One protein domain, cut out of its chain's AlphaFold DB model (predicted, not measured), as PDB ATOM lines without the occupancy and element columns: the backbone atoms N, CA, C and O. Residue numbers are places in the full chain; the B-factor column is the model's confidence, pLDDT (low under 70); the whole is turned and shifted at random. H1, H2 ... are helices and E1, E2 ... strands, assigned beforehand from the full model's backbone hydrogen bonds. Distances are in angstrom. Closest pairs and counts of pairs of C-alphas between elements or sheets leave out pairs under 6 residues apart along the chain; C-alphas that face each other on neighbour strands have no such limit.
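AT A GLANCE: This is residues 33 to 237 of the 255 residues of an uncharacterized protein of Alphaproteobacteria bacterium MarineAlpha4_Bin1 (UniProt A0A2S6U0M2). One large, twisted sheet of eight antiparallel strands runs through the domain, with helices on both faces. On one face H4 crosses the strands at the E1 edge and H1 lies farther along; on the other face H3 crosses near the E7 edge, and the small strand pair E2 and E11 lies there too, with E2 next to E4 and E5. The 205 printed residues include four named helices and eleven named strands, in the order E1 E2 E3 E4 E5 E6 H1 H2 E7 E8 E9 E10 H3 E11 H4; the large sheet runs E1 E3 E4 E5 E10 E9 E8 E7. The class is mixed, in three layers, and the whole is compact, with a radius of gyration of the C-alphas of 16.2 A and spans of 48 by 42 by 31 A.

HOW THE PARTS SIT: E1, residues 33 to 35, is an edge strand antiparallel to E3, residues 56 to 61, with N 34 and O 59 2.9 A apart. E2, residues 43 to 45, is antiparallel to E11, residues 190 to 192, with N 44 and O 191 2.9 A apart. E3, E4, residues 65 to 74, and E5, residues 77 to 86, form a meander of two hairpins, each strand the antiparallel neighbour of the one before; N 58 and O 69 are 2.9 A apart, N 70 and O 81 2.8 A. The closest C-alphas of E2 and E4, Val 43 and Ala 70, are 6.7 A apart. E6, residues 92 to 94, pairs with no named strand. H1, residues 100 to 104, is on the large sheet at a height of 6.5 A, and H2, residues 108 to 111, only grazes it. E7, residues 115 to 125, bends by 65 degrees at residue 118 and begins a second meander with E8, residues 128 to 137, E9, residues 142 to 153, and E10, residues 162 to 171; N 123 and O 130 are 3.0 A apart, N 133 and O 146 3.0 A, N 147 and O 168 2.9 A. E10 is antiparallel to E5, with N 82 and O 167 2.8 A apart. H3, residues 180 to 187, runs across the strands, at 71 degrees to E8 on the local plane. H4, residues 215 to 223, lies over E1 and E3 at a height of 7.5 A; the C-alphas of Ala 34 and Arg 215, the closest of E1 and H4, are 5.1 A apart. In H1, H3 and H4 every O i to N i+4 pair is within hydrogen-bond range; H2 is too short for one.

IN THESE COORDINATES: E1 begins at C-alpha 33, (-60.154, -38.849, -20.775). E4 is 29.8 A long, E5 30.3 A, E9 34.8 A and H4 12.2 A, ending at C-alpha 223, (-50.840, -39.097, -26.681).

THE WHOLE: The farthest C-alphas, Asp 90 and Gly 175, are 48.1 A apart. The printed part has no cut; the link from E11 to H4, 22 residues, is long. Residues 88 to 90 and 199 to 203 have pLDDT under 70.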
ATOM      1  N   VAL A  33     -60.964 -39.786 -19.989       94.88
ATOM      2  CA  VAL A  33     -60.154 -38.849 -20.775       94.88
ATOM      3  C   VAL A  33     -61.090 -38.077 -21.690       94.88
ATOM      4  O   VAL A  33     -61.751 -38.661 -22.554       94.88
ATOM      5  N   ALA A  34     -61.122 -36.757 -21.543       94.69
ATOM      6  CA  ALA A  34     -62.006 -35.900 -22.316       94.69
ATOM      7  C   ALA A  34     -61.342 -34.572 -22.687       94.69
ATOM      8  O   ALA A  34     -60.415 -34.101 -22.030       94.69
ATOM      9  N   TRP A  35     -61.844 -33.947 -23.750       95.12
ATOM     10  CA  TRP A  35     -61.532 -32.553 -24.045       95.12
ATOM     11  C   TRP A  35     -61.978 -31.671 -22.880       95.12
ATOM     12  O   TRP A  35     -63.115 -31.787 -22.420       95.12
ATOM     13  N   ALA A  36     -61.099 -30.789 -22.413       92.06
ATOM     14  CA  ALA A  36     -61.413 -29.927 -21.286       92.06
ATOM     15  C   ALA A  36     -62.390 -28.823 -21.712       92.06
ATOM     16  O   ALA A  36     -62.131 -28.086 -22.670       92.06
ATOM     17  N   GLY A  37     -63.492 -28.671 -20.977       85.12
ATOM     18  CA  GLY A  37     -64.329 -27.483 -21.080       85.12
ATOM     19  C   GLY A  37     -63.660 -26.267 -20.432       85.12
ATOM     20  O   GLY A  37     -62.667 -26.379 -19.714       85.12
ATOM     21  N   THR A  38     -64.252 -25.082 -20.602       81.44
ATOM     22  CA  THR A  38     -63.782 -23.842 -19.951       81.44
ATOM     23  C   THR A  38     -63.654 -23.964 -18.435       81.44
ATOM     24  O   THR A  38     -62.810 -23.307 -17.841       81.44
ATOM     25  N   LYS A  39     -64.485 -24.771 -17.770       80.31
ATOM     26  CA  LYS A  39     -64.397 -24.953 -16.313       80.31
ATOM     27  C   LYS A  39     -63.299 -25.932 -15.906       80.31
ATOM     28  O   LYS A  39     -62.766 -25.783 -14.814       80.31
ATOM     29  N   ASP A  40     -62.958 -26.863 -16.789       85.62
ATOM     30  CA  ASP A  40     -62.064 -27.970 -16.478       85.62
ATOM     31  C   ASP A  40     -60.618 -27.656 -16.838       85.62
ATOM     32  O   ASP A  40     -59.735 -28.191 -16.191       85.62
ATOM     33  N   ALA A  41     -60.349 -26.794 -17.820       90.81
ATOM     34  CA  ALA A  41     -58.987 -26.362 -18.122       90.81
ATOM     35  C   ALA A  41     -58.470 -25.373 -17.067       90.81
ATOM     36  O   ALA A  41     -59.033 -24.281 -16.888       90.81
ATOM     37  N   VAL A  42     -57.390 -25.744 -16.379       93.00
ATOM     38  CA  VAL A  42     -56.774 -24.926 -15.332       93.00
ATOM     39  C   VAL A  42     -55.393 -24.409 -15.696       93.00
ATOM     40  O   VAL A  42     -54.978 -23.434 -15.080       93.00
ATOM     41  N   VAL A  43     -54.700 -24.991 -16.677       94.75
ATOM     42  CA  VAL A  43     -53.384 -24.507 -17.120       94.75
ATOM     43  C   VAL A  43     -53.558 -23.326 -18.073       94.75
ATOM     44  O   VAL A  43     -54.334 -23.392 -19.021       94.75
ATOM     45  N   LEU A  44     -52.810 -22.246 -17.862       92.12
ATOM     46  CA  LEU A  44     -52.764 -21.099 -18.766       92.12
ATOM     47  C   LEU A  44     -51.317 -20.737 -19.060       92.12
ATOM     48  O   LEU A  44     -50.453 -20.839 -18.190       92.12
ATOM     49  N   MET A  45     -51.082 -20.248 -20.274       91.06
ATOM     50  CA  MET A  45     -49.830 -19.602 -20.632       91.06
ATOM     51  C   MET A  45     -50.111 -18.224 -21.227       91.06
ATOM     52  O   MET A  45     -50.687 -18.114 -22.307       91.06
ATOM     53  N   THR A  46     -49.731 -17.169 -20.506       90.69
ATOM     54  CA  THR A  46     -50.043 -15.770 -20.862       90.69
ATOM     55  C   THR A  46     -48.964 -15.090 -21.706       90.69
ATOM     56  O   THR A  46     -49.060 -13.891 -21.992       90.69
ATOM     57  N   ALA A  47     -47.950 -15.854 -22.120       91.88
ATOM     58  CA  ALA A  47     -46.845 -15.360 -22.927       91.88
ATOM     59  C   ALA A  47     -47.368 -14.726 -24.239       91.88
ATOM     60  O   ALA A  47     -48.297 -15.277 -24.847       91.88
ATOM     61  N   PRO A  48     -46.832 -13.564 -24.670       91.38
ATOM     62  CA  PRO A  48     -47.371 -12.784 -25.791       91.38
ATOM     63  C   PRO A  48     -47.613 -13.577 -27.081       91.38
ATOM     64  O   PRO A  48     -48.610 -13.362 -27.768       91.38
ATOM     65  N   GLU A  49     -46.737 -14.527 -27.391       93.06
ATOM     66  CA  GLU A  49     -46.800 -15.392 -28.567       93.06
ATOM     67  C   GLU A  49     -48.062 -16.268 -28.633       93.06
ATOM     68  O   GLU A  49     -48.474 -16.652 -29.730       93.06
ATOM     69  N   PHE A  50     -48.711 -16.548 -27.497       93.31
ATOM     70  CA  PHE A  50     -49.895 -17.409 -27.419       93.31
ATOM     71  C   PHE A  50     -51.211 -16.641 -27.246       93.31
ATOM     72  O   PHE A  50     -52.274 -17.226 -27.432       93.31
ATOM     73  N   GLN A  51     -51.178 -15.332 -26.966       86.56
ATOM     74  CA  GLN A  51     -52.377 -14.548 -26.611       86.56
ATOM     75  C   GLN A  51     -53.483 -14.565 -27.678       86.56
ATOM     76  O   GLN A  51     -54.660 -14.441 -27.350       86.56
ATOM     77  N   ASN A  52     -53.116 -14.743 -28.950       85.12
ATOM     78  CA  ASN A  52     -54.054 -14.731 -30.078       85.12
ATOM     79  C   ASN A  52     -54.355 -16.124 -30.644       85.12
ATOM     80  O   ASN A  52     -54.987 -16.226 -31.694       85.12
ATOM     81  N   THR A  53     -53.878 -17.196 -30.008       87.94
ATOM     82  CA  THR A  53     -54.128 -18.562 -30.479       87.94
ATOM     83  C   THR A  53     -54.801 -19.387 -29.389       87.94
ATOM     84  O   THR A  53     -54.270 -19.481 -28.283       87.94
ATOM     85  N   PRO A  54     -55.954 -20.016 -29.674       89.31
ATOM     86  CA  PRO A  54     -56.592 -20.886 -28.702       89.31
ATOM     87  C   PRO A  54     -55.705 -22.084 -28.366       89.31
ATOM     88  O   PRO A  54     -55.202 -22.770 -29.263       89.31
ATOM     89  N   SER A  55     -55.563 -22.374 -27.078       93.38
ATOM     90  CA  SER A  55     -54.932 -23.604 -26.619       93.38
ATOM     91  C   SER A  55     -55.927 -24.761 -26.571       93.38
ATOM     92  O   SER A  55     -57.154 -24.597 -26.570       93.38
ATOM     93  N   ARG A  56     -55.374 -25.973 -26.577       95.25
ATOM     94  CA  ARG A  56     -56.123 -27.232 -26.609       95.25
ATOM     95  C   ARG A  56     -55.792 -28.050 -25.377       95.25
ATOM     96  O   ARG A  56     -54.619 -28.249 -25.082       95.25
ATOM     97  N   HIS A  57     -56.827 -28.507 -24.684       97.31
ATOM     98  CA  HIS A  57     -56.702 -29.104 -23.360       97.31
ATOM     99  C   HIS A  57     -57.417 -30.449 -23.314       97.31
ATOM    100  O   HIS A  57     -58.544 -30.578 -23.800       97.31
ATOM    101  N   VAL A  58     -56.766 -31.435 -22.710       97.44
ATOM    102  CA  VAL A  58     -57.326 -32.760 -22.443       97.44
ATOM    103  C   VAL A  58     -57.133 -33.059 -20.972       97.44
ATOM    104  O   VAL A  58     -56.030 -32.915 -20.451       97.44
ATOM    105  N   VAL A  59     -58.210 -33.471 -20.315       96.94
ATOM    106  CA  VAL A  59     -58.203 -33.844 -18.907       96.94
ATOM    107  C   VAL A  59     -58.370 -35.347 -18.800       96.94
ATOM    108  O   VAL A  59     -59.277 -35.924 -19.402       96.94
ATOM    109  N   PHE A  60     -57.482 -35.955 -18.027       95.88
ATOM    110  CA  PHE A  60     -57.641 -37.290 -17.486       95.88
ATOM    111  C   PHE A  60     -58.100 -37.191 -16.032       95.88
ATOM    112  O   PHE A  60     -57.653 -36.315 -15.284       95.88
ATOM    113  N   THR A  61     -59.000 -38.067 -15.607       93.50
ATOM    114  CA  THR A  61     -59.401 -38.169 -14.202       93.50
ATOM    115  C   THR A  61     -59.707 -39.614 -13.861       93.50
ATOM    116  O   THR A  61     -60.483 -40.267 -14.553       93.50
ATOM    117  N   ASP A  62     -59.138 -40.097 -12.767       91.12
ATOM    118  CA  ASP A  62     -59.545 -41.339 -12.124       91.12
ATOM    119  C   ASP A  62     -59.854 -41.083 -10.638       91.12
ATOM    120  O   ASP A  62     -60.091 -39.951 -10.214       91.12
ATOM    121  N   ILE A  63     -59.924 -42.143  -9.832       89.12
ATOM    122  CA  ILE A  63     -60.214 -42.015  -8.398       89.12
ATOM    123  C   ILE A  63     -59.058 -41.442  -7.572       89.12
ATOM    124  O   ILE A  63     -59.297 -41.014  -6.440       89.12
ATOM    125  N   TRP A  64     -57.840 -41.438  -8.105       91.62
ATOM    126  CA  TRP A  64     -56.606 -41.127  -7.389       91.62
ATOM    127  C   TRP A  64     -55.959 -39.828  -7.843       91.62
ATOM    128  O   TRP A  64     -55.309 -39.171  -7.036       91.62
ATOM    129  N   GLN A  65     -56.134 -39.440  -9.101       93.25
ATOM    130  CA  GLN A  65     -55.502 -38.263  -9.671       93.25
ATOM    131  C   GLN A  65     -56.318 -37.637 -10.797       93.25
ATOM    132  O   GLN A  65     -57.163 -38.253 -11.453       93.25
ATOM    133  N   ARG A  66     -55.995 -36.373 -11.044       94.88
ATOM    134  CA  ARG A  66     -56.410 -35.610 -12.209       94.88
ATOM    135  C   ARG A  66     -55.167 -35.119 -12.933       94.88
ATOM    136  O   ARG A  66     -54.309 -34.494 -12.316       94.88
ATOM    137  N   GLU A  67     -55.128 -35.306 -14.246       96.88
ATOM    138  CA  GLU A  67     -54.090 -34.744 -15.109       96.88
ATOM    139  C   GLU A  67     -54.704 -33.856 -16.185       96.88
ATOM    140  O   GLU A  67     -55.788 -34.125 -16.695       96.88
ATOM    141  N   GLU A  68     -54.003 -32.798 -16.562       97.94
ATOM    142  CA  GLU A  68     -54.357 -31.938 -17.679       97.94
ATOM    143  C   GLU A  68     -53.165 -31.791 -18.606       97.94
ATOM    144  O   GLU A  68     -52.159 -31.209 -18.217       97.94
ATOM    145  N   TYR A  69     -53.310 -32.272 -19.837       98.38
ATOM    146  CA  TYR A  69     -52.431 -31.947 -20.951       98.38
ATOM    147  C   TYR A  69     -52.925 -30.659 -21.622       98.38
ATOM    148  O   TYR A  69     -54.095 -30.566 -22.004       98.38
ATOM    149  N   ALA A  70     -52.032 -29.691 -21.812       98.06
ATOM    150  CA  ALA A  70     -52.306 -28.412 -22.455       98.06
ATOM    151  C   ALA A  70     -51.298 -28.134 -23.579       98.06
ATOM    152  O   ALA A  70     -50.090 -28.128 -23.347       98.06
ATOM    153  N   LEU A  71     -51.801 -27.860 -24.786       97.75
ATOM    154  CA  LEU A  71     -51.013 -27.455 -25.952       97.75
ATOM    155  C   LEU A  71     -51.213 -25.968 -26.250       97.75
ATOM    156  O   LEU A  71     -52.328 -25.540 -26.563       97.75
ATOM    157  N   PHE A  72     -50.107 -25.226 -26.279       97.25
ATOM    158  CA  PHE A  72     -50.022 -23.835 -26.717       97.25
ATOM    159  C   PHE A  72     -49.150 -23.747 -27.973       97.25
ATOM    160  O   PHE A  72     -48.035 -24.266 -28.015       97.25
ATOM    161  N   GLN A  73     -49.653 -23.095 -29.019       95.81
ATOM    162  CA  GLN A  73     -48.916 -22.851 -30.262       95.81
ATOM    163  C   GLN A  73     -49.255 -21.452 -30.755       95.81
ATOM    164  O   GLN A  73     -50.421 -21.084 -30.748       95.81
ATOM    165  N   GLY A  74     -48.266 -20.676 -31.181       95.44
ATOM    166  CA  GLY A  74     -48.479 -19.294 -31.610       95.44
ATOM    167  C   GLY A  74     -47.154 -18.568 -31.804       95.44
ATOM    168  O   GLY A  74     -46.140 -18.978 -31.248       95.44
ATOM    169  N   GLY A  75     -47.109 -17.563 -32.683       92.62
ATOM    170  CA  GLY A  75     -45.879 -16.794 -32.949       92.62
ATOM    171  C   GLY A  75     -44.679 -17.614 -33.461       92.62
ATOM    172  O   GLY A  75     -43.548 -17.139 -33.420       92.62
ATOM    173  N   GLY A  76     -44.892 -18.853 -33.926       94.44
ATOM    174  CA  GLY A  76     -43.824 -19.808 -34.263       94.44
ATOM    175  C   GLY A  76     -43.233 -20.564 -33.061       94.44
ATOM    176  O   GLY A  76     -42.389 -21.439 -33.254       94.44
ATOM    177  N   ALA A  77     -43.688 -20.263 -31.846       96.75
ATOM    178  CA  ALA A  77     -43.357 -20.967 -30.618       96.75
ATOM    179  C   ALA A  77     -44.363 -22.091 -30.313       96.75
ATOM    180  O   ALA A  77     -45.456 -22.170 -30.887       96.75
ATOM    181  N   GLN A  78     -43.972 -22.986 -29.407       97.69
ATOM    182  CA  GLN A  78     -44.816 -24.072 -28.914       97.69
ATOM    183  C   GLN A  78     -44.482 -24.376 -27.457       97.69
ATOM    184  O   GLN A  78     -43.304 -24.451 -27.113       97.69
ATOM    185  N   ALA A  79     -45.507 -24.612 -26.646       98.31
ATOM    186  CA  ALA A  79     -45.371 -25.170 -25.313       98.31
ATOM    187  C   ALA A  79     -46.380 -26.299 -25.104       98.31
ATOM    188  O   ALA A  79     -47.524 -26.215 -25.556       98.31
ATOM    189  N   GLU A  80     -45.950 -27.341 -24.406       98.62
ATOM    190  CA  GLU A  80     -46.834 -28.391 -23.912       98.62
ATOM    191  C   GLU A  80     -46.586 -28.578 -22.426       98.62
ATOM    192  O   GLU A  80     -45.436 -28.603 -21.976       98.62
ATOM    193  N   ILE A  81     -47.674 -28.658 -21.667       98.50
ATOM    194  CA  ILE A  81     -47.645 -28.689 -20.208       98.50
ATOM    195  C   ILE A  81     -48.576 -29.796 -19.738       98.50
ATOM    196  O   ILE A  81     -49.698 -29.910 -20.228       98.50
ATOM    197  N   ILE A  82     -48.110 -30.588 -18.777       98.06
ATOM    198  CA  ILE A  82     -48.943 -31.457 -17.961       98.06
ATOM    199  C   ILE A  82     -48.983 -30.907 -16.543       98.06
ATOM    200  O   ILE A  82     -47.948 -30.657 -15.922       98.06
ATOM    201  N   TYR A  83     -50.197 -30.724 -16.039       97.38
ATOM    202  CA  TYR A  83     -50.469 -30.501 -14.627       97.38
ATOM    203  C   TYR A  83     -51.134 -31.747 -14.053       97.38
ATOM    204  O   TYR A  83     -52.165 -32.170 -14.568       97.38
ATOM    205  N   ALA A  84     -50.564 -32.306 -12.993       95.94
ATOM    206  CA  ALA A  84     -51.110 -33.435 -12.258       95.94
ATOM    207  C   ALA A  84     -51.414 -33.020 -10.815       95.94
ATOM    208  O   ALA A  84     -50.618 -32.327 -10.178       95.94
ATOM    209  N   ALA A  85     -52.556 -33.465 -10.303       95.06
ATOM    210  CA  ALA A  85     -52.950 -33.304  -8.912       95.06
ATOM    211  C   ALA A  85     -53.480 -34.632  -8.371       95.06
ATOM    212  O   ALA A  85     -54.322 -35.259  -9.022       95.06
ATOM    213  N   SER A  86     -53.027 -35.054  -7.189       92.69
ATOM    214  CA  SER A  86     -53.674 -36.160  -6.489       92.69
ATOM    215  C   SER A  86     -55.064 -35.732  -6.025       92.69
ATOM    216  O   SER A  86     -55.331 -34.564  -5.731       92.69
ATOM    217  N   ASN A  87     -55.979 -36.691  -5.989       84.75
ATOM    218  CA  ASN A  87     -57.251 -36.528  -5.318       84.75
ATOM    219  C   ASN A  87     -56.971 -36.427  -3.814       84.75
ATOM    220  O   ASN A  87     -56.256 -37.273  -3.278       84.75
ATOM    221  N   GLU A  88     -57.538 -35.427  -3.139       68.06
ATOM    222  CA  GLU A  88     -57.241 -35.045  -1.744       68.06
ATOM    223  C   GLU A  88     -57.698 -36.073  -0.690       68.06
ATOM    224  O   GLU A  88     -57.871 -35.747   0.479       68.06
ATOM    225  N   ARG A  89     -57.887 -37.340  -1.071       68.81
ATOM    226  CA  ARG A  89     -58.046 -38.430  -0.108       68.81
ATOM    227  C   ARG A  89     -56.790 -38.508   0.763       68.81
ATOM    228  O   ARG A  89     -55.680 -38.267   0.284       68.81
ATOM    229  N   ASP A  90     -56.974 -38.869   2.027       67.00
ATOM    230  CA  ASP A  90     -55.961 -38.705   3.079       67.00
ATOM    231  C   ASP A  90     -54.644 -39.463   2.842       67.00
ATOM    232  O   ASP A  90     -53.657 -39.190   3.503       67.00
ATOM    233  N   THR A  91     -54.581 -40.367   1.869       85.00
ATOM    234  CA  THR A  91     -53.455 -41.294   1.705       85.00
ATOM    235  C   THR A  91     -52.958 -41.417   0.267       85.00
ATOM    236  O   THR A  91     -52.377 -42.434  -0.104       85.00
ATOM    237  N   VAL A  92     -53.170 -40.392  -0.570       87.69
ATOM    238  CA  VAL A  92     -52.647 -40.353  -1.949       87.69
ATOM    239  C   VAL A  92     -51.707 -39.166  -2.148       87.69
ATOM    240  O   VAL A  92     -52.074 -38.011  -1.908       87.69
ATOM    241  N   ALA A  93     -50.507 -39.452  -2.646       91.19
ATOM    242  CA  ALA A  93     -49.524 -38.464  -3.083       91.19
ATOM    243  C   ALA A  93     -49.045 -38.781  -4.508       91.19
ATOM    244  O   ALA A  93     -49.368 -39.837  -5.054       91.19
ATOM    245  N   LEU A  94     -48.299 -37.868  -5.131       91.69
ATOM    246  CA  LEU A  94     -47.743 -38.078  -6.467       91.69
ATOM    247  C   LEU A  94     -46.259 -38.458  -6.386       91.69
ATOM    248  O   LEU A  94     -45.454 -37.747  -5.786       91.69
ATOM    249  N   ASN A  95     -45.879 -39.562  -7.024       86.69
ATOM    250  CA  ASN A  95     -44.487 -39.974  -7.141       86.69
ATOM    251  C   ASN A  95     -43.817 -39.313  -8.351       86.69
ATOM    252  O   ASN A  95     -43.974 -39.738  -9.499       86.69
ATOM    253  N   SER A  96     -43.019 -38.284  -8.082       71.94
ATOM    254  CA  SER A  96     -42.204 -37.631  -9.100       71.94
ATOM    255  C   SER A  96     -40.865 -38.349  -9.292       71.94
ATOM    256  O   SER A  96     -39.815 -37.940  -8.800       71.94
ATOM    257  N   TYR A  97     -40.866 -39.439 -10.061       78.00
ATOM    258  CA  TYR A  97     -39.628 -40.099 -10.513       78.00
ATOM    259  C   TYR A  97     -38.994 -39.414 -11.747       78.00
ATOM    260  O   TYR A  97     -38.038 -39.925 -12.357       78.00
ATOM    261  N   LEU A  98     -39.562 -38.278 -12.160       79.25
ATOM    262  CA  LEU A  98     -39.277 -37.593 -13.412       79.25
ATOM    263  C   LEU A  98     -38.202 -36.519 -13.218       79.25
ATOM    264  O   LEU A  98     -38.440 -35.452 -12.665       79.25
ATOM    265  N   THR A  99     -37.011 -36.758 -13.766       91.19
ATOM    266  CA  THR A  99     -36.073 -35.661 -14.032       91.19
ATOM    267  C   THR A  99     -36.553 -34.854 -15.242       91.19
ATOM    268  O   THR A  99     -37.284 -35.380 -16.086       91.19
ATOM    269  N   VAL A 100     -36.100 -33.600 -15.387       95.56
ATOM    270  CA  VAL A 100     -36.462 -32.774 -16.556       95.56
ATOM    271  C   VAL A 100     -36.119 -33.484 -17.867       95.56
ATOM    272  O   VAL A 100     -36.937 -33.506 -18.776       95.56
ATOM    273  N   GLU A 101     -34.948 -34.115 -17.962       95.69
ATOM    274  CA  GLU A 101     -34.547 -34.882 -19.148       95.69
ATOM    275  C   GLU A 101     -35.470 -36.083 -19.412       95.69
ATOM    276  O   GLU A 101     -35.945 -36.254 -20.535       95.69
ATOM    277  N   ARG A 102     -35.778 -36.892 -18.384       94.19
ATOM    278  CA  ARG A 102     -36.690 -38.042 -18.524       94.19
ATOM    279  C   ARG A 102     -38.060 -37.605 -19.017       94.19
ATOM    280  O   ARG A 102     -38.597 -38.214 -19.934       94.19
ATOM    281  N   MET A 103     -38.590 -36.537 -18.431       94.69
ATOM    282  CA  MET A 103     -39.868 -35.959 -18.815       94.69
ATOM    283  C   MET A 103     -39.819 -35.388 -20.233       94.69
ATOM    284  O   MET A 103     -40.710 -35.683 -21.027       94.69
ATOM    285  N   VAL A 104     -38.762 -34.662 -20.607       96.94
ATOM    286  CA  VAL A 104     -38.635 -34.119 -21.965       96.94
ATOM    287  C   VAL A 104     -38.668 -35.236 -23.014       96.94
ATOM    288  O   VAL A 104     -39.361 -35.111 -24.021       96.94
ATOM    289  N   ASN A 105     -38.015 -36.368 -22.742       96.12
ATOM    290  CA  ASN A 105     -37.991 -37.529 -23.636       96.12
ATOM    291  C   ASN A 105     -39.356 -38.226 -23.815       96.12
ATOM    292  O   ASN A 105     -39.494 -39.065 -24.706       96.12
ATOM    293  N   THR A 106     -40.372 -37.893 -23.010       96.19
ATOM    294  CA  THR A 106     -41.740 -38.415 -23.195       96.19
ATOM    295  C   THR A 106     -42.536 -37.659 -24.265       96.19
ATOM    296  O   THR A 106     -43.442 -38.237 -24.873       96.19
ATOM    297  N   TRP A 107     -42.177 -36.404 -24.559       98.06
ATOM    298  CA  TRP A 107     -42.878 -35.588 -25.553       98.06
ATOM    299  C   TRP A 107     -42.542 -36.009 -26.976       98.06
ATOM    300  O   TRP A 107     -41.378 -36.232 -27.328       98.06
ATOM    301  N   ASN A 108     -43.554 -36.008 -27.841       98.19
ATOM    302  CA  ASN A 108     -43.384 -36.377 -29.243       98.19
ATOM    303  C   ASN A 108     -42.401 -35.447 -29.966       98.19
ATOM    304  O   ASN A 108     -41.664 -35.906 -30.836       98.19
ATOM    305  N   ILE A 109     -42.310 -34.169 -29.572       97.31
ATOM    306  CA  ILE A 109     -41.326 -33.246 -30.148       97.31
ATOM    307  C   ILE A 109     -39.880 -33.709 -29.921       97.31
ATOM    308  O   ILE A 109     -39.067 -33.625 -30.834       97.31
ATOM    309  N   ALA A 110     -39.554 -34.220 -28.734       96.69
ATOM    310  CA  ALA A 110     -38.207 -34.671 -28.408       96.69
ATOM    311  C   ALA A 110     -37.938 -36.043 -29.029       96.69
ATOM    312  O   ALA A 110     -36.863 -36.281 -29.560       96.69
ATOM    313  N   ARG A 111     -38.940 -36.929 -29.040       96.31
ATOM    314  CA  ARG A 111     -38.829 -38.269 -29.635       96.31
ATOM    315  C   ARG A 111     -38.636 -38.256 -31.151       96.31
ATOM    316  O   ARG A 111     -38.018 -39.168 -31.689       96.31
ATOM    317  N   ASN A 112     -39.188 -37.255 -31.831       96.31
ATOM    318  CA  ASN A 112     -39.177 -37.163 -33.292       96.31
ATOM    319  C   ASN A 112     -38.087 -36.239 -33.847       96.31
ATOM    320  O   ASN A 112     -38.084 -35.981 -35.055       96.31
ATOM    321  N   ASN A 113     -37.199 -35.729 -32.987       96.88
ATOM    322  CA  ASN A 113     -36.101 -34.852 -33.372       96.88
ATOM    323  C   ASN A 113     -34.816 -35.203 -32.608       96.88
ATOM    324  O   ASN A 113     -34.851 -35.713 -31.493       96.88
ATOM    325  N   THR A 114     -33.664 -34.852 -33.168       96.94
ATOM    326  CA  THR A 114     -32.381 -34.969 -32.469       96.94
ATOM    327  C   THR A 114     -32.264 -33.901 -31.376       96.94
ATOM    328  O   THR A 114     -32.247 -32.700 -31.670       96.94
ATOM    329  N   VAL A 115     -32.147 -34.333 -30.117       97.56
ATOM    330  CA  VAL A 115     -32.025 -33.459 -28.940       97.56
ATOM    331  C   VAL A 115     -30.558 -33.262 -28.560       97.56
ATOM    332  O   VAL A 115     -29.802 -34.217 -28.411       97.56
ATOM    333  N   THR A 116     -30.147 -32.011 -28.358       96.62
ATOM    334  CA  THR A 116     -28.860 -31.659 -27.738       96.62
ATOM    335  C   THR A 116     -29.106 -30.940 -26.422       96.62
ATOM    336  O   THR A 116     -29.731 -29.879 -26.404       96.62
ATOM    337  N   TRP A 117     -28.612 -31.502 -25.322       96.81
ATOM    338  CA  TRP A 117     -28.778 -30.929 -23.989       96.81
ATOM    339  C   TRP A 117     -27.853 -29.735 -23.755       96.81
ATOM    340  O   TRP A 117     -26.700 -29.718 -24.177       96.81
ATOM    341  N   GLY A 118     -28.388 -28.720 -23.081       94.81
ATOM    342  CA  GLY A 118     -27.673 -27.510 -22.694       94.81
ATOM    343  C   GLY A 118     -27.489 -27.394 -21.182       94.81
ATOM    344  O   GLY A 118     -27.253 -28.368 -20.476       94.81
ATOM    345  N   GLN A 119     -27.603 -26.173 -20.669       95.50
ATOM    346  CA  GLN A 119     -27.456 -25.881 -19.245       95.50
ATOM    347  C   GLN A 119     -28.753 -26.161 -18.457       95.50
ATOM    348  O   GLN A 119     -29.835 -25.747 -18.889       95.50
ATOM    349  N   SER A 120     -28.626 -26.776 -17.275       96.38
ATOM    350  CA  SER A 120     -29.670 -26.833 -16.241       96.38
ATOM    351  C   SER A 120     -29.649 -25.615 -15.329       96.38
ATOM    352  O   SER A 120     -28.638 -24.927 -15.162       96.38
ATOM    353  N   GLY A 121     -30.771 -25.357 -14.676       95.31
ATOM    354  CA  GLY A 121     -30.797 -24.405 -13.587       95.31
ATOM    355  C   GLY A 121     -32.086 -24.443 -12.797       95.31
ATOM    356  O   GLY A 121     -32.945 -25.303 -12.974       95.31
ATOM    357  N   ARG A 122     -32.191 -23.457 -11.913       95.62
ATOM    358  CA  ARG A 122     -33.348 -23.218 -11.066       95.62
ATOM    359  C   ARG A 122     -33.744 -21.751 -11.157       95.62
ATOM    360  O   ARG A 122     -32.868 -20.877 -11.182       95.62
ATOM    361  N   VAL A 123     -35.045 -21.497 -11.191       93.31
ATOM    362  CA  VAL A 123     -35.644 -20.163 -11.054       93.31
ATOM    363  C   VAL A 123     -36.776 -20.222 -10.031       93.31
ATOM    364  O   VAL A 123     -37.410 -21.263  -9.868       93.31
ATOM    365  N   GLY A 124     -36.991 -19.134  -9.295       89.31
ATOM    366  CA  GLY A 124     -38.197 -18.971  -8.487       89.31
ATOM    367  C   GLY A 124     -39.306 -18.374  -9.347       89.31
ATOM    368  O   GLY A 124     -39.014 -17.498 -10.155       89.31
ATOM    369  N   ALA A 125     -40.531 -18.853  -9.172       81.19
ATOM    370  CA  ALA A 125     -41.733 -18.390  -9.861       81.19
ATOM    371  C   ALA A 125     -42.953 -18.532  -8.915       81.19
ATOM    372  O   ALA A 125     -42.806 -19.074  -7.814       81.19
ATOM    373  N   PRO A 126     -44.163 -18.080  -9.296       77.62
ATOM    374  CA  PRO A 126     -45.320 -18.042  -8.394       77.62
ATOM    375  C   PRO A 126     -45.752 -19.385  -7.770       77.62
ATOM    376  O   PRO A 126     -46.276 -19.380  -6.661       77.62
ATOM    377  N   LEU A 127     -45.525 -20.527  -8.439       81.50
ATOM    378  CA  LEU A 127     -45.820 -21.870  -7.895       81.50
ATOM    379  C   LEU A 127     -44.694 -22.454  -7.026       81.50
ATOM    380  O   LEU A 127     -44.845 -23.541  -6.478       81.50
ATOM    381  N   GLY A 128     -43.563 -21.755  -6.907       84.75
ATOM    382  CA  GLY A 128     -42.374 -22.231  -6.209       84.75
ATOM    383  C   GLY A 128     -41.141 -22.275  -7.105       84.75
ATOM    384  O   GLY A 128     -40.967 -21.478  -8.029       84.75
ATOM    385  N   ALA A 129     -40.221 -23.182  -6.786       91.06
ATOM    386  CA  ALA A 129     -38.984 -23.333  -7.537       91.06
ATOM    387  C   ALA A 129     -39.182 -24.240  -8.754       91.06
ATOM    388  O   ALA A 129     -39.436 -25.429  -8.605       91.06
ATOM    389  N   TYR A 130     -38.936 -23.695  -9.942       94.50
ATOM    390  CA  TYR A 130     -38.860 -24.479 -11.165       94.50
ATOM    391  C   TYR A 130     -37.428 -24.935 -11.403       94.50
ATOM    392  O   TYR A 130     -36.494 -24.123 -11.427       94.50
ATOM    393  N   PHE A 131     -37.271 -26.228 -11.653       95.88
ATOM    394  CA  PHE A 131     -36.055 -26.792 -12.217       95.88
ATOM    395  C   PHE A 131     -36.213 -26.851 -13.727       95.88
ATOM    396  O   PHE A 131     -37.225 -27.340 -14.225       95.88
ATOM    397  N   TYR A 132     -35.224 -26.351 -14.462       97.25
ATOM    398  CA  TYR A 132     -35.251 -26.346 -15.920       97.25
ATOM    399  C   TYR A 132     -33.973 -26.938 -16.503       97.25
ATOM    400  O   TYR A 132     -32.907 -26.919 -15.885       97.25
ATOM    401  N   GLN A 133     -34.078 -27.409 -17.739       97.62
ATOM    402  CA  GLN A 133     -32.964 -27.904 -18.537       97.62
ATOM    403  C   GLN A 133     -33.143 -27.405 -19.963       97.62
ATOM    404  O   GLN A 133     -34.149 -27.699 -20.610       97.62
ATOM    405  N   ARG A 134     -32.171 -26.639 -20.465       97.62
ATOM    406  CA  ARG A 134     -32.176 -26.234 -21.873       97.62
ATOM    407  C   ARG A 134     -31.895 -27.428 -22.763       97.62
ATOM    408  O   ARG A 134     -31.087 -28.293 -22.412       97.62
ATOM    409  N   PHE A 135     -32.500 -27.417 -23.937       97.25
ATOM    410  CA  PHE A 135     -32.175 -28.338 -25.009       97.25
ATOM    411  C   PHE A 135     -32.405 -27.684 -26.368       97.25
ATOM    412  O   PHE A 135     -33.070 -26.658 -26.486       97.25
ATOM    413  N   ARG A 136     -31.827 -28.271 -27.406       97.00
ATOM    414  CA  ARG A 136     -31.971 -27.816 -28.784       97.00
ATOM    415  C   ARG A 136     -32.439 -28.966 -29.654       97.00
ATOM    416  O   ARG A 136     -31.918 -30.071 -29.536       97.00
ATOM    417  N   LEU A 137     -33.383 -28.681 -30.541       96.69
ATOM    418  CA  LEU A 137     -33.817 -29.592 -31.593       96.69
ATOM    419  C   LEU A 137     -32.985 -29.300 -32.840       96.69
ATOM    420  O   LEU A 137     -33.199 -28.279 -33.501       96.69
ATOM    421  N   ALA A 138     -32.005 -30.154 -33.138       91.94
ATOM    422  CA  ALA A 138     -31.061 -29.910 -34.229       91.94
ATOM    423  C   ALA A 138     -31.775 -29.843 -35.590       91.94
ATOM    424  O   ALA A 138     -31.539 -28.912 -36.359       91.94
ATOM    425  N   ASP A 139     -32.721 -30.754 -35.818       92.69
ATOM    426  CA  ASP A 139     -33.419 -30.935 -37.098       92.69
ATOM    427  C   ASP A 139     -34.304 -29.740 -37.482       92.69
ATOM    428  O   ASP A 139     -34.585 -29.511 -38.656       92.69
ATOM    429  N   THR A 140     -34.745 -28.965 -36.489       92.06
ATOM    430  CA  THR A 140     -35.629 -27.805 -36.685       92.06
ATOM    431  C   THR A 140     -34.987 -26.484 -36.273       92.06
ATOM    432  O   THR A 140     -35.632 -25.441 -36.362       92.06
ATOM    433  N   ASN A 141     -33.718 -26.499 -35.844       93.50
ATOM    434  CA  ASN A 141     -33.002 -25.320 -35.349       93.50
ATOM    435  C   ASN A 141     -33.787 -24.564 -34.251       93.50
ATOM    436  O   ASN A 141     -33.806 -23.333 -34.220       93.50
ATOM    437  N   ARG A 142     -34.466 -25.288 -33.351       95.75
ATOM    438  CA  ARG A 142     -35.253 -24.685 -32.262       95.75
ATOM    439  C   ARG A 142     -34.519 -24.796 -30.938       95.75
ATOM    440  O   ARG A 142     -34.057 -25.877 -30.576       95.75
ATOM    441  N   ASN A 143     -34.438 -23.682 -30.218       96.94
ATOM    442  CA  ASN A 143     -33.980 -23.665 -28.836       96.94
ATOM    443  C   ASN A 143     -35.185 -23.835 -27.910       96.94
ATOM    444  O   ASN A 143     -36.247 -23.253 -28.133       96.94
ATOM    445  N   CYS A 144     -35.020 -24.681 -26.903       97.88
ATOM    446  CA  CYS A 144     -36.081 -25.094 -26.009       97.88
ATOM    447  C   CYS A 144     -35.574 -25.193 -24.567       97.88
ATOM    448  O   CYS A 144     -34.368 -25.225 -24.291       97.88
ATOM    449  N   PHE A 145     -36.506 -25.306 -23.632       98.12
ATOM    450  CA  PHE A 145     -36.223 -25.768 -22.283       98.12
ATOM    451  C   PHE A 145     -37.373 -26.623 -21.770       98.12
ATOM    452  O   PHE A 145     -38.539 -26.321 -22.015       98.12
ATOM    453  N   GLY A 146     -37.028 -27.697 -21.069       98.12
ATOM    454  CA  GLY A 146     -37.965 -28.442 -20.240       98.12
ATOM    455  C   GLY A 146     -37.979 -27.859 -18.837       98.12
ATOM    456  O   GLY A 146     -36.979 -27.273 -18.407       98.12
ATOM    457  N   PHE A 147     -39.079 -28.036 -18.120       97.44
ATOM    458  CA  PHE A 147     -39.205 -27.605 -16.736       97.44
ATOM    459  C   PHE A 147     -40.087 -28.544 -15.915       97.44
ATOM    460  O   PHE A 147     -40.986 -29.192 -16.448       97.44
ATOM    461  N   ILE A 148     -39.845 -28.577 -14.608       96.62
ATOM    462  CA  ILE A 148     -40.690 -29.246 -13.621       96.62
ATOM    463  C   ILE A 148     -40.751 -28.407 -12.343       96.62
ATOM    464  O   ILE A 148     -39.764 -27.776 -11.953       96.62
ATOM    465  N   THR A 149     -41.914 -28.405 -11.708       95.19
ATOM    466  CA  THR A 149     -42.129 -27.895 -10.357       95.19
ATOM    467  C   THR A 149     -43.096 -28.815  -9.627       95.19
ATOM    468  O   THR A 149     -44.001 -29.397 -10.228       95.19
ATOM    469  N   GLU A 150     -42.911 -28.919  -8.321       93.88
ATOM    470  CA  GLU A 150     -43.721 -29.734  -7.425       93.88
ATOM    471  C   GLU A 150     -44.026 -28.902  -6.186       93.88
ATOM    472  O   GLU A 150     -43.173 -28.133  -5.731       93.88
ATOM    473  N   TRP A 151     -45.247 -28.999  -5.676       92.31
ATOM    474  CA  TRP A 151     -45.658 -28.244  -4.500       92.31
ATOM    475  C   TRP A 151     -46.784 -28.953  -3.756       92.31
ATOM    476  O   TRP A 151     -47.310 -29.968  -4.212       92.31
ATOM    477  N   ASP A 152     -47.157 -28.372  -2.615       90.00
ATOM    478  CA  ASP A 152     -48.184 -28.915  -1.727       90.00
ATOM    479  C   ASP A 152     -47.769 -30.296  -1.189       90.00
ATOM    480  O   ASP A 152     -48.387 -31.323  -1.461       90.00
ATOM    481  N   GLN A 153     -46.624 -30.307  -0.494       88.88
ATOM    482  CA  GLN A 153     -46.059 -31.505   0.123       88.88
ATOM    483  C   GLN A 153     -46.931 -31.998   1.271       88.88
ATOM    484  O   GLN A 153     -47.338 -31.225   2.141       88.88
ATOM    485  N   ARG A 154     -47.142 -33.309   1.298       85.25
ATOM    486  CA  ARG A 154     -47.833 -34.000   2.377       85.25
ATOM    487  C   ARG A 154     -46.892 -34.213   3.551       85.25
ATOM    488  O   ARG A 154     -45.882 -34.896   3.422       85.25
ATOM    489  N   THR A 155     -47.206 -33.612   4.695       85.81
ATOM    490  CA  THR A 155     -46.405 -33.765   5.922       85.81
ATOM    491  C   THR A 155     -46.644 -35.098   6.628       85.81
ATOM    492  O   THR A 155     -45.853 -35.481   7.482       85.81
ATOM    493  N   ASP A 156     -47.755 -35.759   6.309       85.31
ATOM    494  CA  ASP A 156     -48.145 -37.089   6.776       85.31
ATOM    495  C   ASP A 156     -47.550 -38.222   5.923       85.31
ATOM    496  O   ASP A 156     -47.408 -39.340   6.407       85.31
ATOM    497  N   ASP A 157     -47.111 -37.941   4.692       85.25
ATOM    498  CA  ASP A 157     -46.364 -38.903   3.883       85.25
ATOM    499  C   ASP A 157     -44.915 -39.049   4.391       85.25
ATOM    500  O   ASP A 157     -44.168 -38.064   4.374       85.25
ATOM    501  N   PRO A 158     -44.448 -40.262   4.755       86.12
ATOM    502  CA  PRO A 158     -43.065 -40.495   5.185       86.12
ATOM    503  C   PRO A 158     -42.004 -40.051   4.169       86.12
ATOM    504  O   PRO A 158     -40.867 -39.755   4.542       86.12
ATOM    505  N   TYR A 159     -42.368 -39.998   2.885       87.75
ATOM    506  CA  TYR A 159     -41.489 -39.575   1.797       87.75
ATOM    507  C   TYR A 159     -41.649 -38.095   1.415       87.75
ATOM    508  O   TYR A 159     -40.953 -37.631   0.510       87.75
ATOM    509  N   LEU A 160     -42.527 -37.350   2.101       87.38
ATOM    510  CA  LEU A 160     -42.819 -35.931   1.866       87.38
ATOM    511  C   LEU A 160     -43.142 -35.611   0.394       87.38
ATOM    512  O   LEU A 160     -42.727 -34.570  -0.137       87.38
ATOM    513  N   ARG A 161     -43.851 -36.518  -0.294       91.25
ATOM    514  CA  ARG A 161     -44.235 -36.328  -1.695       91.25
ATOM    515  C   ARG A 161     -45.267 -35.212  -1.831       91.25
ATOM    516  O   ARG A 161     -46.052 -34.909  -0.930       91.25
ATOM    517  N   SER A 162     -45.248 -34.602  -3.005       91.94
ATOM    518  CA  SER A 162     -46.140 -33.515  -3.396       91.94
ATOM    519  C   SER A 162     -47.501 -34.048  -3.840       91.94
ATOM    520  O   SER A 162     -47.593 -35.126  -4.428       91.94
ATOM    521  N   THR A 163     -48.569 -33.283  -3.620       92.75
ATOM    522  CA  THR A 163     -49.885 -33.582  -4.213       92.75
ATOM    523  C   THR A 163     -50.054 -32.949  -5.586       92.75
ATOM    524  O   THR A 163     -51.014 -33.268  -6.285       92.75
ATOM    525  N   LYS A 164     -49.153 -32.042  -5.988       94.12
ATOM    526  CA  LYS A 164     -49.233 -31.306  -7.253       94.12
ATOM    527  C   LYS A 164     -47.890 -31.299  -7.967       94.12
ATOM    528  O   LYS A 164     -46.860 -30.967  -7.382       94.12
ATOM    529  N   ILE A 165     -47.923 -31.639  -9.252       95.00
ATOM    530  CA  ILE A 165     -46.768 -31.626 -10.150       95.00
ATOM    531  C   ILE A 165     -47.166 -30.859 -11.408       95.00
ATOM    532  O   ILE A 165     -48.244 -31.060 -11.964       95.00
ATOM    533  N   LEU A 166     -46.282 -29.993 -11.889       96.75
ATOM    534  CA  LEU A 166     -46.419 -29.353 -13.187       96.75
ATOM    535  C   LEU A 166     -45.112 -29.487 -13.946       96.75
ATOM    536  O   LEU A 166     -44.052 -29.085 -13.466       96.75
ATOM    537  N   PHE A 167     -45.193 -30.039 -15.147       97.19
ATOM    538  CA  PHE A 167     -44.039 -30.223 -16.002       97.19
ATOM    539  C   PHE A 167     -44.385 -29.955 -17.453       97.19
ATOM    540  O   PHE A 167     -45.531 -30.054 -17.877       97.19
ATOM    541  N   GLY A 168     -43.380 -29.617 -18.239       97.94
ATOM    542  CA  GLY A 168     -43.597 -29.295 -19.632       97.94
ATOM    543  C   GLY A 168     -42.332 -28.847 -20.314       97.94
ATOM    544  O   GLY A 168     -41.222 -28.969 -19.788       97.94
ATOM    545  N   TYR A 169     -42.513 -28.303 -21.501       98.38
ATOM    546  CA  TYR A 169     -41.444 -27.633 -22.208       98.38
ATOM    547  C   TYR A 169     -41.975 -26.419 -22.958       98.38
ATOM    548  O   TYR A 169     -43.163 -26.307 -23.263       98.38
ATOM    549  N   TYR A 170     -41.049 -25.534 -23.299       98.31
ATOM    550  CA  TYR A 170     -41.250 -24.470 -24.266       98.31
ATOM    551  C   TYR A 170     -40.163 -24.566 -25.332       98.31
ATOM    552  O   TYR A 170     -38.991 -24.777 -25.017       98.31
ATOM    553  N   CYS A 171     -40.546 -24.393 -26.591       97.56
ATOM    554  CA  CYS A 171     -39.641 -24.242 -27.717       97.56
ATOM    555  C   CYS A 171     -39.911 -22.910 -28.408       97.56
ATOM    556  O   CYS A 171     -41.015 -22.673 -28.914       97.56
ATOM    557  N   ALA A 172     -38.874 -22.085 -28.516       96.75
ATOM    558  CA  ALA A 172     -38.931 -20.836 -29.256       96.75
ATOM    559  C   ALA A 172     -39.153 -21.094 -30.756       96.75
ATOM    560  O   ALA A 172     -39.084 -22.234 -31.252       96.75
ATOM    561  N   ARG A 173     -39.409 -20.020 -31.502       95.12
ATOM    562  CA  ARG A 173     -39.347 -20.051 -32.963       95.12
ATOM    563  C   ARG A 173     -37.931 -20.434 -33.412       95.12
ATOM    564  O   ARG A 173     -36.948 -20.205 -32.709       95.12
ATOM    565  N   ALA A 174     -37.826 -21.067 -34.579       93.56
ATOM    566  CA  ALA A 174     -36.540 -21.499 -35.119       93.56
ATOM    567  C   ALA A 174     -35.555 -20.320 -35.230       93.56
ATOM    568  O   ALA A 174     -35.897 -19.272 -35.775       93.56
ATOM    569  N   GLY A 175     -34.337 -20.511 -34.722       89.06
ATOM    570  CA  GLY A 175     -33.278 -19.500 -34.695       89.06
ATOM    571  C   GLY A 175     -33.305 -18.531 -33.508       89.06
ATOM    572  O   GLY A 175     -32.264 -17.946 -33.214       89.06
ATOM    573  N   ASP A 176     -34.422 -18.398 -32.788       91.25
ATOM    574  CA  ASP A 176     -34.497 -17.511 -31.620       91.25
ATOM    575  C   ASP A 176     -33.772 -18.143 -30.419       91.25
ATOM    576  O   ASP A 176     -33.794 -19.364 -30.227       91.25
ATOM    577  N   ALA A 177     -33.074 -17.327 -29.626       85.50
ATOM    578  CA  ALA A 177     -32.347 -17.789 -28.444       85.50
ATOM    579  C   ALA A 177     -33.302 -18.065 -27.268       85.50
ATOM    580  O   ALA A 177     -34.484 -17.758 -27.331       85.50
ATOM    581  N   THR A 178     -32.797 -18.682 -26.197       85.94
ATOM    582  CA  THR A 178     -33.571 -18.859 -24.955       85.94
ATOM    583  C   THR A 178     -32.664 -18.628 -23.750       85.94
ATOM    584  O   THR A 178     -32.040 -19.548 -23.209       85.94
ATOM    585  N   ALA A 179     -32.485 -17.355 -23.393       85.62
ATOM    586  CA  ALA A 179     -31.592 -16.942 -22.307       85.62
ATOM    587  C   ALA A 179     -32.203 -17.230 -20.921       85.62
ATOM    588  O   ALA A 179     -33.376 -17.551 -20.788       85.62
ATOM    589  N   LYS A 180     -31.423 -17.119 -19.831       84.38
ATOM    590  CA  LYS A 180     -31.922 -17.477 -18.481       84.38
ATOM    591  C   LYS A 180     -33.031 -16.527 -18.020       84.38
ATOM    592  O   LYS A 180     -34.016 -16.987 -17.457       84.38
ATOM    593  N   ALA A 181     -32.858 -15.229 -18.260       86.12
ATOM    594  CA  ALA A 181     -33.863 -14.219 -17.925       86.12
ATOM    595  C   ALA A 181     -35.172 -14.446 -18.698       86.12
ATOM    596  O   ALA A 181     -36.252 -14.288 -18.145       86.12
ATOM    597  N   GLU A 182     -35.065 -14.890 -19.948       89.88
ATOM    598  CA  GLU A 182     -36.208 -15.235 -20.790       89.88
ATOM    599  C   GLU A 182     -36.933 -16.487 -20.286       89.88
ATOM    600  O   GLU A 182     -38.154 -16.488 -20.212       89.88
ATOM    601  N   ILE A 183     -36.198 -17.515 -19.841       93.62
ATOM    602  CA  ILE A 183     -36.791 -18.699 -19.195       93.62
ATOM    603  C   ILE A 183     -37.588 -18.300 -17.950       93.62
ATOM    604  O   ILE A 183     -38.716 -18.752 -17.789       93.62
ATOM    605  N   ALA A 184     -37.019 -17.457 -17.080       91.44
ATOM    606  CA  ALA A 184     -37.725 -16.976 -15.893       91.44
ATOM    607  C   ALA A 184     -39.009 -16.224 -16.278       91.44
ATOM    608  O   ALA A 184     -40.083 -16.585 -15.812       91.44
ATOM    609  N   GLY A 185     -38.914 -15.270 -17.211       90.62
ATOM    610  CA  GLY A 185     -40.076 -14.520 -17.690       90.62
ATOM    611  C   GLY A 185     -41.147 -15.402 -18.341       90.62
ATOM    612  O   GLY A 185     -42.333 -15.173 -18.134       90.62
ATOM    613  N   LEU A 186     -40.768 -16.441 -19.089       92.56
ATOM    614  CA  LEU A 186     -41.721 -17.397 -19.666       92.56
ATOM    615  C   LEU A 186     -42.401 -18.253 -18.594       92.56
ATOM    616  O   LEU A 186     -43.600 -18.502 -18.684       92.56
ATOM    617  N   LEU A 187     -41.665 -18.678 -17.565       94.12
ATOM    618  CA  LEU A 187     -42.225 -19.446 -16.452       94.12
ATOM    619  C   LEU A 187     -43.141 -18.599 -15.556       94.12
ATOM    620  O   LEU A 187     -44.149 -19.115 -15.082       94.12
ATOM    621  N   ASP A 188     -42.887 -17.295 -15.424       91.81
ATOM    622  CA  ASP A 188     -43.808 -16.350 -14.769       91.81
ATOM    623  C   ASP A 188     -45.151 -16.210 -15.512       91.81
ATOM    624  O   ASP A 188     -46.136 -15.738 -14.943       91.81
ATOM    625  N   ASN A 189     -45.215 -16.640 -16.776       91.69
ATOM    626  CA  ASN A 189     -46.437 -16.674 -17.578       91.69
ATOM    627  C   ASN A 189     -47.180 -18.021 -17.511       91.69
ATOM    628  O   ASN A 189     -48.219 -18.148 -18.156       91.69
ATOM    629  N   VAL A 190     -46.689 -19.015 -16.760       93.19
ATOM    630  CA  VAL A 190     -47.376 -20.306 -16.562       93.19
ATOM    631  C   VAL A 190     -48.253 -20.240 -15.320       93.19
ATOM    632  O   VAL A 190     -47.766 -20.157 -14.192       93.19
ATOM    633  N   TRP A 191     -49.566 -20.210 -15.522       91.12
ATOM    634  CA  TRP A 191     -50.540 -19.964 -14.462       91.12
ATOM    635  C   TRP A 191     -51.462 -21.170 -14.280       91.12
ATOM    636  O   TRP A 191     -51.752 -21.896 -15.231       91.12
ATOM    637  N   ILE A 192     -51.956 -21.355 -13.054       90.88
ATOM    638  CA  ILE A 192     -52.953 -22.368 -12.706       90.88
ATOM    639  C   ILE A 192     -54.165 -21.674 -12.097       90.88
ATOM    640  O   ILE A 192     -54.062 -20.988 -11.072       90.88
ATOM    641  N   ARG A 193     -55.330 -21.833 -12.730       87.31
ATOM    642  CA  ARG A 193     -56.597 -21.304 -12.212       87.31
ATOM    643  C   ARG A 193     -56.906 -21.894 -10.849       87.31
ATOM    644  O   ARG A 193     -56.894 -23.105 -10.668       87.31
ATOM    645  N   GLY A 194     -57.198 -21.003  -9.907       82.19
ATOM    646  CA  GLY A 194     -57.445 -21.354  -8.516       82.19
ATOM    647  C   GLY A 194     -56.201 -21.407  -7.635       82.19
ATOM    648  O   GLY A 194     -56.353 -21.542  -6.427       82.19
ATOM    649  N   ILE A 195     -55.000 -21.267  -8.209       82.25
ATOM    650  CA  ILE A 195     -53.736 -21.252  -7.460       82.25
ATOM    651  C   ILE A 195     -52.997 -19.934  -7.704       82.25
ATOM    652  O   ILE A 195     -52.903 -19.104  -6.807       82.25
ATOM    653  N   THR A 196     -52.513 -19.704  -8.928       78.75
ATOM    654  CA  THR A 196     -51.776 -18.479  -9.307       78.75
ATOM    655  C   THR A 196     -52.606 -17.503 -10.131       78.75
ATOM    656  O   THR A 196     -52.235 -16.340 -10.260       78.75
ATOM    657  N   ALA A 197     -53.764 -17.939 -10.631       74.44
ATOM    658  CA  ALA A 197     -54.772 -17.090 -11.254       74.44
ATOM    659  C   ALA A 197     -56.099 -17.181 -10.497       74.44
ATOM    660  O   ALA A 197     -56.445 -18.232  -9.951       74.44
ATOM    661  N   ARG A 198     -56.903 -16.112 -10.531       70.00
ATOM    662  CA  ARG A 198     -58.280 -16.175 -10.018       70.00
ATOM    663  C   ARG A 198     -59.104 -17.190 -10.821       70.00
ATOM    664  O   ARG A 198     -58.922 -17.330 -12.031       70.00
ATOM    665  N   PHE A 199     -60.029 -17.884 -10.158       62.19
ATOM    666  CA  PHE A 199     -60.883 -18.904 -10.788       62.19
ATOM    667  C   PHE A 199     -61.717 -18.366 -11.964       62.19
ATOM    668  O   PHE A 199     -62.015 -19.113 -12.897       62.19
ATOM    669  N   ASP A 200     -62.072 -17.081 -11.941       62.25
ATOM    670  CA  ASP A 200     -62.867 -16.387 -12.957       62.25
ATOM    671  C   ASP A 200     -62.039 -15.816 -14.119       62.25
ATOM    672  O   ASP A 200     -62.603 -15.163 -15.002       62.25
ATOM    673  N   ALA A 201     -60.723 -16.074 -14.158       65.19
ATOM    674  CA  ALA A 201     -59.886 -15.722 -15.298       65.19
ATOM    675  C   ALA A 201     -60.512 -16.275 -16.590       65.19
ATOM    676  O   ALA A 201     -60.668 -17.488 -16.759       65.19
ATOM    677  N   ARG A 202     -60.924 -15.364 -17.482       61.41
ATOM    678  CA  ARG A 202     -61.599 -15.712 -18.736       61.41
ATOM    679  C   ARG A 202     -60.609 -16.411 -19.655       61.41
ATOM    680  O   ARG A 202     -59.648 -15.804 -20.113       61.41
ATOM    681  N   PHE A 203     -60.885 -17.672 -19.939       68.31
ATOM    682  CA  PHE A 203     -60.101 -18.506 -20.830       68.31
ATOM    683  C   PHE A 203     -61.045 -19.485 -21.529       68.31
ATOM    684  O   PHE A 203     -61.943 -20.037 -20.895       68.31
ATOM    685  N   THR A 204     -60.869 -19.688 -22.832       70.44
ATOM    686  CA  THR A 204     -61.719 -20.596 -23.607       70.44
ATOM    687  C   THR A 204     -60.829 -21.606 -24.325       70.44
ATOM    688  O   THR A 204     -60.312 -21.280 -25.397       70.44
ATOM    689  N   PRO A 205     -60.631 -22.814 -23.762       75.75
ATOM    690  CA  PRO A 205     -59.997 -23.893 -24.505       75.75
ATOM    691  C   PRO A 205     -60.907 -24.284 -25.670       75.75
ATOM    692  O   PRO A 205     -62.135 -24.227 -25.563       75.75
ATOM    693  N   VAL A 206     -60.315 -24.692 -26.790       79.62
ATOM    694  CA  VAL A 206     -61.087 -25.107 -27.967       79.62
ATOM    695  C   VAL A 206     -60.987 -26.615 -28.132       79.62
ATOM    696  O   VAL A 206     -59.936 -27.143 -28.486       79.62
ATOM    697  N   ALA A 207     -62.098 -27.317 -27.906       77.44
ATOM    698  CA  ALA A 207     -62.250 -28.692 -28.363       77.44
ATOM    699  C   ALA A 207     -62.456 -28.705 -29.893       77.44
ATOM    700  O   ALA A 207     -63.116 -27.807 -30.426       77.44
ATOM    701  N   PRO A 208     -61.921 -29.694 -30.629       78.38
ATOM    702  CA  PRO A 208     -62.179 -29.810 -32.056       78.38
ATOM    703  C   PRO A 208     -63.655 -30.131 -32.315       78.38
ATOM    704  O   PRO A 208     -64.269 -30.933 -31.613       78.38
ATOM    705  N   SER A 209     -64.216 -29.543 -33.370       74.31
ATOM    706  CA  SER A 209     -65.517 -29.929 -33.920       74.31
ATOM    707  C   SER A 209     -65.345 -31.007 -34.994       74.31
ATOM    708  O   SER A 209     -64.479 -30.871 -35.858       74.31
ATOM    709  N   GLY A 210     -66.196 -32.038 -34.995       74.06
ATOM    710  CA  GLY A 210     -66.184 -33.099 -36.015       74.06
ATOM    711  C   GLY A 210     -65.466 -34.385 -35.571       74.06
ATOM    712  O   GLY A 210     -65.484 -34.711 -34.377       74.06
ATOM    713  N   PRO A 211     -64.881 -35.163 -36.504       71.06
ATOM    714  CA  PRO A 211     -64.157 -36.393 -36.175       71.06
ATOM    715  C   PRO A 211     -63.040 -36.131 -35.152       71.06
ATOM    716  O   PRO A 211     -62.252 -35.205 -35.316       71.06
ATOM    717  N   GLY A 212     -62.980 -36.932 -34.083       78.88
ATOM    718  CA  GLY A 212     -62.009 -36.750 -32.992       78.88
ATOM    719  C   GLY A 212     -62.478 -35.862 -31.826       78.88
ATOM    720  O   GLY A 212     -61.735 -35.667 -30.868       78.88
ATOM    721  N   SER A 213     -63.721 -35.375 -31.850       83.88
ATOM    722  CA  SER A 213     -64.340 -34.656 -30.717       83.88
ATOM    723  C   SER A 213     -64.719 -35.557 -29.530       83.88
ATOM    724  O   SER A 213     -64.952 -35.066 -28.430       83.88
ATOM    725  N   GLY A 214     -64.782 -36.877 -29.729       87.00
ATOM    726  CA  GLY A 214     -65.071 -37.844 -28.665       87.00
ATOM    727  C   GLY A 214     -63.851 -38.194 -27.806       87.00
ATOM    728  O   GLY A 214     -62.720 -37.845 -28.140       87.00
ATOM    729  N   ARG A 215     -64.079 -38.972 -26.737       88.81
ATOM    730  CA  ARG A 215     -63.048 -39.444 -25.786       88.81
ATOM    731  C   ARG A 215     -61.816 -40.047 -26.463       88.81
ATOM    732  O   ARG A 215     -60.701 -39.621 -26.200       88.81
ATOM    733  N   ALA A 216     -62.020 -40.961 -27.414       91.19
ATOM    734  CA  ALA A 216     -60.921 -41.573 -28.164       91.19
ATOM    735  C   ALA A 216     -60.066 -40.535 -28.916       91.19
ATOM    736  O   ALA A 216     -58.851 -40.678 -29.005       91.19
ATOM    737  N   GLY A 217     -60.688 -39.470 -29.429       93.44
ATOM    738  CA  GLY A 217     -59.971 -38.381 -30.084       93.44
ATOM    739  C   GLY A 217     -59.205 -37.493 -29.104       93.44
ATOM    740  O   GLY A 217     -58.094 -37.083 -29.425       93.44
ATOM    741  N   ALA A 218     -59.738 -37.262 -27.899       95.06
ATOM    742  CA  ALA A 218     -59.016 -36.578 -26.825       95.06
ATOM    743  C   ALA A 218     -57.769 -37.371 -26.399       95.06
ATOM    744  O   ALA A 218     -56.672 -36.815 -26.353       95.06
ATOM    745  N   THR A 219     -57.910 -38.682 -26.178       95.75
ATOM    746  CA  THR A 219     -56.785 -39.576 -25.861       95.75
ATOM    747  C   THR A 219     -55.733 -39.563 -26.967       95.75
ATOM    748  O   THR A 219     -54.565 -39.305 -26.693       95.75
ATOM    749  N   LEU A 220     -56.141 -39.767 -28.227       95.56
ATOM    750  CA  LEU A 220     -55.223 -39.737 -29.368       95.56
ATOM    751  C   LEU A 220     -54.524 -38.382 -29.510       95.56
ATOM    752  O   LEU A 220     -53.338 -38.338 -29.825       95.56
ATOM    753  N   PHE A 221     -55.224 -37.276 -29.262       96.44
ATOM    754  CA  PHE A 221     -54.628 -35.948 -29.323       96.44
ATOM    755  C   PHE A 221     -53.568 -35.734 -28.240       96.44
ATOM    756  O   PHE A 221     -52.481 -35.257 -28.559       96.44
ATOM    757  N   ALA A 222     -53.861 -36.097 -26.989       97.31
ATOM    758  CA  ALA A 222     -52.921 -35.936 -25.886       97.31
ATOM    759  C   ALA A 222     -51.723 -36.892 -25.994       97.31
ATOM    760  O   ALA A 222     -50.620 -36.506 -25.632       97.31
ATOM    761  N   GLN A 223     -51.911 -38.104 -26.531       97.44
ATOM    762  CA  GLN A 223     -50.840 -39.097 -26.681       97.44
ATOM    763  C   GLN A 223     -49.991 -38.903 -27.936       97.44
ATOM    764  O   GLN A 223     -48.762 -38.873 -27.878       97.44
ATOM    765  N   ALA A 224     -50.647 -38.814 -29.090       94.62
ATOM    766  CA  ALA A 224     -50.004 -38.853 -30.399       94.62
ATOM    767  C   ALA A 224     -50.036 -37.500 -31.112       94.62
ATOM    768  O   ALA A 224     -49.105 -37.192 -31.851       94.62
ATOM    769  N   GLY A 225     -51.092 -36.706 -30.901       91.31
ATOM    770  CA  GLY A 225     -51.269 -35.395 -31.518       91.31
ATOM    771  C   GLY A 225     -50.977 -35.388 -33.028       91.31
ATOM    772  O   GLY A 225     -51.374 -36.276 -33.778       91.31
ATOM    773  N   SER A 226     -50.290 -34.339 -33.476       89.50
ATOM    774  CA  SER A 226     -49.513 -34.292 -34.720       89.50
ATOM    775  C   SER A 226     -48.062 -34.758 -34.504       89.50
ATOM    776  O   SER A 226     -47.646 -34.995 -33.376       89.50
ATOM    777  N   ARG A 227     -47.239 -34.770 -35.565       91.00
ATOM    778  CA  ARG A 227     -45.826 -35.206 -35.516       91.00
ATOM    779  C   ARG A 227     -45.035 -34.674 -34.309       91.00
ATOM    780  O   ARG A 227     -44.245 -35.415 -33.752       91.00
ATOM    781  N   ASN A 228     -45.203 -33.414 -33.916       95.62
ATOM    782  CA  ASN A 228     -44.391 -32.789 -32.863       95.62
ATOM    783  C   ASN A 228     -45.214 -32.357 -31.643       95.62
ATOM    784  O   ASN A 228     -44.788 -31.463 -30.926       95.62
ATOM    785  N   THR A 229     -46.402 -32.920 -31.440       97.50
ATOM    786  CA  THR A 229     -47.284 -32.577 -30.311       97.50
ATOM    787  C   THR A 229     -47.805 -33.852 -29.671       97.50
ATOM    788  O   THR A 229     -47.924 -34.865 -30.358       97.50
ATOM    789  N   GLY A 230     -48.204 -33.792 -28.416       98.06
ATOM    790  CA  GLY A 230     -48.623 -34.936 -27.632       98.06
ATOM    791  C   GLY A 230     -47.478 -35.501 -26.798       98.06
ATOM    792  O   GLY A 230     -46.285 -35.317 -27.073       98.06
ATOM    793  N   ASN A 231     -47.876 -36.234 -25.771       98.06
ATOM    794  CA  ASN A 231     -47.018 -36.955 -24.863       98.06
ATOM    795  C   ASN A 231     -47.407 -38.427 -24.863       98.06
ATOM    796  O   ASN A 231     -48.454 -38.806 -24.343       98.06
ATOM    797  N   ALA A 232     -46.541 -39.275 -25.398       95.50
ATOM    798  CA  ALA A 232     -46.835 -40.695 -25.532       95.50
ATOM    799  C   ALA A 232     -47.000 -41.439 -24.192       95.50
ATOM    800  O   ALA A 232     -47.437 -42.587 -24.200       95.50
ATOM    801  N   ALA A 233     -46.623 -40.820 -23.070       95.81
ATOM    802  CA  ALA A 233     -46.804 -41.364 -21.730       95.81
ATOM    803  C   ALA A 233     -48.071 -40.842 -21.025       95.81
ATOM    804  O   ALA A 233     -48.319 -41.247 -19.899       95.81
ATOM    805  N   PHE A 234     -48.870 -39.973 -21.658       96.50
ATOM    806  CA  PHE A 234     -50.136 -39.498 -21.094       96.50
ATOM    807  C   PHE A 234     -51.262 -40.552 -21.222       96.50
ATOM    808  O   PHE A 234     -51.383 -41.170 -22.281       96.50
ATOM    809  N   PRO A 235     -52.157 -40.717 -20.230       96.00
ATOM    810  CA  PRO A 235     -52.024 -40.205 -18.870       96.00
ATOM    811  C   PRO A 235     -50.901 -40.938 -18.136       96.00
ATOM    812  O   PRO A 235     -50.649 -42.119 -18.390       96.00
ATOM    813  N   PHE A 236     -50.232 -40.233 -17.235       94.69
ATOM    814  CA  PHE A 236     -49.207 -40.829 -16.398       94.69
ATOM    815  C   PHE A 236     -49.872 -41.631 -15.270       94.69
ATOM    816  O   PHE A 236     -51.060 -41.508 -14.998       94.69
ATOM    817  N   ASN A 237     -49.113 -42.509 -14.619       92.50
ATOM    818  CA  ASN A 237     -49.545 -43.171 -13.391       92.50
ATOM    819  C   ASN A 237     -48.674 -42.639 -12.253       92.50
ATOM    820  O   ASN A 237     -47.649 -43.239 -11.933       92.50
TER     821      ASN A 237